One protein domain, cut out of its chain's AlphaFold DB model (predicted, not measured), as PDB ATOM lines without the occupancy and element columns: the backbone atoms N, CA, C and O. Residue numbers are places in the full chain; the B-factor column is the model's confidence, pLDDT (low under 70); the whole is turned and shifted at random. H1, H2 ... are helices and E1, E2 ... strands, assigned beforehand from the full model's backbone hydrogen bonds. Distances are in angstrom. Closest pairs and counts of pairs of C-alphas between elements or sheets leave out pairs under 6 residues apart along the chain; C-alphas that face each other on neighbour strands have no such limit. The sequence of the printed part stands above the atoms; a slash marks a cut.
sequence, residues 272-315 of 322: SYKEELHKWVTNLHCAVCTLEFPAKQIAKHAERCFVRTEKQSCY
ATOM      1  N   SER A 272     283.167 327.703 266.978       96.19
ATOM      2  CA  SER A 272     281.767 327.267 267.144       96.19
ATOM      3  C   SER A 272     281.383 326.077 266.251       96.19
ATOM      4  O   SER A 272     280.774 325.125 266.738       96.19
ATOM      5  N   TYR A 273     281.821 326.045 264.984       96.56
ATOM      6  CA  TYR A 273     281.628 324.866 264.126       96.56
ATOM      7  C   TYR A 273     282.379 323.636 264.649       96.56
ATOM      8  O   TYR A 273     281.891 322.514 264.541       96.56
ATOM      9  N   LYS A 274     283.559 323.825 265.247       96.19
ATOM     10  CA  LYS A 274     284.329 322.753 265.891       96.19
ATOM     11  C   LYS A 274     283.633 322.212 267.144       96.19
ATOM     12  O   LYS A 274     283.642 320.999 267.341       96.19
ATOM     13  N   GLU A 275     283.025 323.064 267.969       94.62
ATOM     14  CA  GLU A 275     282.215 322.644 269.122       94.62
ATOM     15  C   GLU A 275     280.970 321.855 268.681       94.62
ATOM     16  O   GLU A 275     280.690 320.785 269.229       94.62
ATOM     17  N   GLU A 276     280.271 322.321 267.642       93.00
ATOM     18  CA  GLU A 276     279.126 321.612 267.065       93.00
ATOM     19  C   GLU A 276     279.532 320.254 266.469       93.00
ATOM     20  O   GLU A 276     278.975 319.223 266.851       93.00
ATOM     21  N   LEU A 277     280.545 320.214 265.597       92.56
ATOM     22  CA  LEU A 277     281.061 318.962 265.029       92.56
ATOM     23  C   LEU A 277     281.534 317.995 266.121       92.56
ATOM     24  O   LEU A 277     281.291 316.794 266.021       92.56
ATOM     25  N   HIS A 278     282.158 318.493 267.193       92.12
ATOM     26  CA  HIS A 278     282.538 317.657 268.329       92.12
ATOM     27  C   HIS A 278     281.308 317.035 269.008       92.12
ATOM     28  O   HIS A 278     281.322 315.835 269.284       92.12
ATOM     29  N   LYS A 279     280.217 317.791 269.211       88.69
ATOM     30  CA  LYS A 279     278.947 317.249 269.728       88.69
ATOM     31  C   LYS A 279     278.434 316.101 268.843       88.69
ATOM     32  O   LYS A 279     278.273 314.991 269.353       88.69
ATOM     33  N   TRP A 280     278.285 316.337 267.536       87.50
ATOM     34  CA  TRP A 280     277.825 315.335 266.556       87.50
ATOM     35  C   TRP A 280     278.739 314.099 266.452       87.50
ATOM     36  O   TRP A 280     278.258 312.997 266.206       87.50
ATOM     37  N   VAL A 281     280.053 314.250 266.650       90.38
ATOM     38  CA  VAL A 281     281.013 313.128 266.635       90.38
ATOM     39  C   VAL A 281     281.049 312.372 267.971       90.38
ATOM     40  O   VAL A 281     281.346 311.176 267.989       90.38
ATOM     41  N   THR A 282     280.748 313.024 269.100       92.31
ATOM     42  CA  THR A 282     280.715 312.350 270.412       92.31
ATOM     43  C   THR A 282     279.471 311.496 270.631       92.31
ATOM     44  O   THR A 282     279.622 310.368 271.109       92.31
ATOM     45  N   ASN A 283     278.285 311.984 270.253       91.19
ATOM     46  CA  ASN A 283     277.009 311.292 270.436       91.19
ATOM     47  C   ASN A 283     276.368 310.976 269.082       91.19
ATOM     48  O   ASN A 283     276.135 311.867 268.269       91.19
ATOM     49  N   LEU A 284     276.042 309.702 268.860       91.12
ATOM     50  CA  LEU A 284     275.393 309.214 267.646       91.12
ATOM     51  C   LEU A 284     274.066 308.536 267.998       91.12
ATOM     52  O   LEU A 284     273.959 307.839 269.006       91.12
ATOM     53  N   HIS A 285     273.056 308.730 267.154       92.81
ATOM     54  CA  HIS A 285     271.719 308.169 267.343       92.81
ATOM     55  C   HIS A 285     271.667 306.719 266.845       92.81
ATOM     56  O   HIS A 285     272.220 306.394 265.791       92.81
ATOM     57  N   CYS A 286     270.982 305.829 267.565       94.25
ATOM     58  CA  CYS A 286     270.753 304.470 267.077       94.25
ATOM     59  C   CYS A 286     269.671 304.451 265.992       94.25
ATOM     60  O   CYS A 286     268.523 304.791 266.259       94.25
ATOM     61  N   ALA A 287     269.994 303.943 264.800       92.44
ATOM     62  CA  ALA A 287     269.031 303.799 263.701       92.44
ATOM     63  C   ALA A 287     267.820 302.886 264.015       92.44
ATOM     64  O   ALA A 287     266.838 302.921 263.283       92.44
ATOM     65  N   VAL A 288     267.875 302.077 265.084       93.38
ATOM     66  CA  VAL A 288     266.805 301.134 265.473       93.38
ATOM     67  C   VAL A 288     265.874 301.698 266.557       93.38
ATOM     68  O   VAL A 288     264.683 301.410 266.536       93.38
ATOM     69  N   CYS A 289     266.393 302.475 267.516       94.19
ATOM     70  CA  CYS A 289     265.613 302.977 268.663       94.19
ATOM     71  C   CYS A 289     265.695 304.498 268.884       94.19
ATOM     72  O   CYS A 289     265.236 304.973 269.916       94.19
ATOM     73  N   THR A 290     266.333 305.224 267.961       93.06
ATOM     74  CA  THR A 290     266.576 306.683 267.929       93.06
ATOM     75  C   THR A 290     267.260 307.323 269.145       93.06
ATOM     76  O   THR A 290     267.615 308.493 269.075       93.06
ATOM     77  N   LEU A 291     267.555 306.579 270.214       93.31
ATOM     78  CA  LEU A 291     268.299 307.069 271.378       93.31
ATOM     79  C   LEU A 291     269.762 307.424 271.036       93.31
ATOM     80  O   LEU A 291     270.419 306.718 270.264       93.31
ATOM     81  N   GLU A 292     270.281 308.490 271.654       92.12
ATOM     82  CA  GLU A 292     271.702 308.861 271.609       92.12
ATOM     83  C   GLU A 292     272.574 307.874 272.404       92.12
ATOM     84  O   GLU A 292     272.270 307.531 273.548       92.12
ATOM     85  N   PHE A 293     273.724 307.493 271.839       93.25
ATOM     86  CA  PHE A 293     274.801 306.804 272.551       93.25
ATOM     87  C   PHE A 293     276.162 307.430 272.227       93.25
ATOM     88  O   PHE A 293     276.374 307.895 271.104       93.25
ATOM     89  N   PRO A 294     277.140 307.365 273.150       93.50
ATOM     90  CA  PRO A 294     278.515 307.729 272.838       93.50
ATOM     91  C   PRO A 294     279.031 306.924 271.637       93.50
ATOM     92  O   PRO A 294     278.850 305.704 271.586       93.50
ATOM     93  N   ALA A 295     279.746 307.555 270.707       91.94
ATOM     94  CA  ALA A 295     280.206 306.920 269.464       91.94
ATOM     95  C   ALA A 295     281.088 305.668 269.680       91.94
ATOM     96  O   ALA A 295     281.140 304.777 268.838       91.94
ATOM     97  N   LYS A 296     281.727 305.527 270.852       92.94
ATOM     98  CA  LYS A 296     282.475 304.314 271.254       92.94
ATOM     99  C   LYS A 296     281.582 303.113 271.620       92.94
ATOM    100  O   LYS A 296     282.088 302.008 271.805       92.94
ATOM    101  N   GLN A 297     280.280 303.333 271.788       94.19
ATOM    102  CA  GLN A 297     279.288 302.343 272.221       94.19
ATOM    103  C   GLN A 297     278.206 302.078 271.164       94.19
ATOM    104  O   GLN A 297     277.605 301.005 271.199       94.19
ATOM    105  N   ILE A 298     277.983 303.001 270.216       94.75
ATOM    106  CA  ILE A 298     276.862 302.951 269.263       94.75
ATOM    107  C   ILE A 298     276.762 301.630 268.484       94.75
ATOM    108  O   ILE A 298     275.671 301.076 268.407       94.75
ATOM    109  N   ALA A 299     277.874 301.067 267.996       93.38
ATOM    110  CA  ALA A 299     277.873 299.787 267.272       93.38
ATOM    111  C   ALA A 299     277.386 298.624 268.161       93.38
ATOM    112  O   ALA A 299     276.398 297.964 267.850       93.38
ATOM    113  N   LYS A 300     277.993 298.472 269.348       95.62
ATOM    114  CA  LYS A 300     277.614 297.462 270.355       95.62
ATOM    115  C   LYS A 300     276.191 297.646 270.885       95.62
ATOM    116  O   LYS A 300     275.606 296.699 271.408       95.62
ATOM    117  N   HIS A 301     275.645 298.860 270.821       95.50
ATOM    118  CA  HIS A 301     274.230 299.091 271.077       95.50
ATOM    119  C   HIS A 301     273.379 298.641 269.882       95.50
ATOM    120  O   HIS A 301     272.452 297.862 270.082       95.50
ATOM    121  N   ALA A 302     273.689 299.102 268.667       95.31
ATOM    122  CA  ALA A 302     272.911 298.847 267.457       95.31
ATOM    123  C   ALA A 302     272.754 297.346 267.173       95.31
ATOM    124  O   ALA A 302     271.630 296.897 266.974       95.31
ATOM    125  N   GLU A 303     273.834 296.562 267.279       95.31
ATOM    126  CA  GLU A 303     273.820 295.091 267.195       95.31
ATOM    127  C   GLU A 303     272.784 294.473 268.158       95.31
ATOM    128  O   GLU A 303     271.885 293.732 267.761       95.31
ATOM    129  N   ARG A 304     272.871 294.826 269.448       95.06
ATOM    130  CA  ARG A 304     271.981 294.311 270.503       95.06
ATOM    131  C   ARG A 304     270.554 294.835 270.383       95.06
ATOM    132  O   ARG A 304     269.629 294.179 270.855       95.06
ATOM    133  N   CYS A 305     270.377 296.029 269.826       95.06
ATOM    134  CA  CYS A 305     269.067 296.620 269.619       95.06
ATOM    135  C   CYS A 305     268.358 295.962 268.443       95.06
ATOM    136  O   CYS A 305     267.218 295.552 268.611       95.06
ATOM    137  N   PHE A 306     269.051 295.774 267.319       95.00
ATOM    138  CA  PHE A 306     268.545 295.047 266.160       95.00
ATOM    139  C   PHE A 306     268.064 293.647 266.560       95.00
ATOM    140  O   PHE A 306     266.886 293.349 266.403       95.00
ATOM    141  N   VAL A 307     268.917 292.846 267.213       93.00
ATOM    142  CA  VAL A 307     268.559 291.485 267.667       93.00
ATOM    143  C   VAL A 307     267.414 291.481 268.695       93.00
ATOM    144  O   VAL A 307     266.677 290.499 268.796       93.00
ATOM    145  N   ARG A 308     267.221 292.559 269.472       92.81
ATOM    146  CA  ARG A 308     266.062 292.693 270.375       92.81
ATOM    147  C   ARG A 308     264.780 292.986 269.595       92.81
ATOM    148  O   ARG A 308     263.782 292.313 269.828       92.81
ATOM    149  N   THR A 309     264.815 293.961 268.689       90.31
ATOM    150  CA  THR A 309     263.662 294.364 267.874       90.31
ATOM    151  C   THR A 309     263.244 293.238 266.931       90.31
ATOM    152  O   THR A 309     262.058 292.947 266.825       90.31
ATOM    153  N   GLU A 310     264.195 292.525 266.327       89.69
ATOM    154  CA  GLU A 310     263.944 291.338 265.505       89.69
ATOM    155  C   GLU A 310     263.188 290.267 266.304       89.69
ATOM    156  O   GLU A 310     262.106 289.852 265.897       89.69
ATOM    157  N   LYS A 311     263.673 289.911 267.505       85.81
ATOM    158  CA  LYS A 311     263.012 288.954 268.417       85.81
ATOM    159  C   LYS A 311     261.630 289.386 268.914       85.81
ATOM    160  O   LYS A 311     260.853 288.533 269.329       85.81
ATOM    161  N   GLN A 312     261.327 290.683 268.899       80.69
ATOM    162  CA  GLN A 312     259.991 291.222 269.185       80.69
ATOM    163  C   GLN A 312     259.111 291.317 267.929       80.69
ATOM    164  O   GLN A 312     257.905 291.503 268.045       80.69
ATOM    165  N   SER A 313     259.700 291.179 266.739       77.25
ATOM    166  CA  SER A 313     259.001 291.228 265.450       77.25
ATOM    167  C   SER A 313     258.620 289.825 264.964       77.25
ATOM    168  O   SER A 313     257.545 289.640 264.402       77.25
ATOM    169  N   CYS A 314     259.459 288.811 265.213       67.12
ATOM    170  CA  CYS A 314     259.228 287.423 264.795       67.12
ATOM    171  C   CYS A 314     258.355 286.599 265.770       67.12
ATOM    172  O   CYS A 314     258.678 285.463 266.126       67.12
ATOM    173  N   TYR A 315     257.187 287.138 266.144       56.75
ATOM    174  CA  TYR A 315     256.100 286.348 266.736       56.75
ATOM    175  C   TYR A 315     255.602 285.298 265.722       56.75
ATOM    176  O   TYR A 315     254.752 285.594 264.887       56.75
TER     177      TYR A 315
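What this domain is: This is residues 272 to 315 of the 322 residues of the protein "CXXC-type zinc finger protein 1" of Enterobius vermicularis (UniProt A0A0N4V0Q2). The printed part is a thin rod: helix H1 at one end, a small hairpin of two short strands, E1 and E2, in the middle, and the longer helix H2 running out to the other end. Residues 272 to 279 of H1 stick out at one end and residues 310 to 315, of which 310 to 313 belong to H2, stick out at the other, while the body between them is much shorter. There are 44 residues printed, with two named helices and two named strands in the order H1, E1, E2, H2 along the chain; the sheet has the order E1 - E2 and is antiparallel. The class is mostly helix, and the whole is loose, with a radius of gyration of the C-alphas of 13.3 A and spans of 48 by 15 by 8 A.

How they stand to each other: H1, residues 272 to 282, is joined by a tight link, with 0 residues between, to E1, residues 283 to 285. E1 and E2, residues 292 to 294, form a hairpin, antiparallel with 139 degrees between their directions. N 284 and O 293 are within hydrogen-bond range at 2.9 A, and so are N 293 and O 284 at 2.9 A. The C-alphas of Asn 283 and Pro 294 face each other at 4.6 A. The closest C-alphas of H1 and E2 are those of Thr 282 and Pro 294, 5.7 A apart. A tight link of 3 residues joins E2 to H2, residues 298 to 313. The closest C-alphas of E1 and H2 are those of Leu 284 and Ile 298, at 6.6 A; those of E2 and H2 are Phe 293 and His 301, at 7.9 A. H1 and H2 are apart. In H1 every O i to N i+4 pair is within hydrogen-bond range; in H2 11 of 12 are.

Where its parts are: H1 begins at C-alpha 272, at (281.767, 327.267, 267.144), and measures 15.3 A from first to last C-alpha. E1 begins at C-alpha 283, at (277.009, 311.292, 270.436). The two strands have 3 residues each, E1 at 283 to 285 and E2 at 292 to 294. H2, residues 298 to 313, is the longest helix with 16 residues; it measures 21.7 A and ends at C-alpha 313, at (259.001, 291.228, 265.450).

The domain as a whole: The two C-alphas farthest apart are those of Ser 272 and Tyr 315, at 48.3 A. Without the stretches that stand free, the body has 30 residues and spans 25 by 15 by 8 A, with a radius of gyration of 8.6 A. The printed part has no cut. The link from E1 to E2 is short, with 6 residues, and no link is long. The mean pLDDT of the printed part is 91.0, and residues 314 to 315 are under 70.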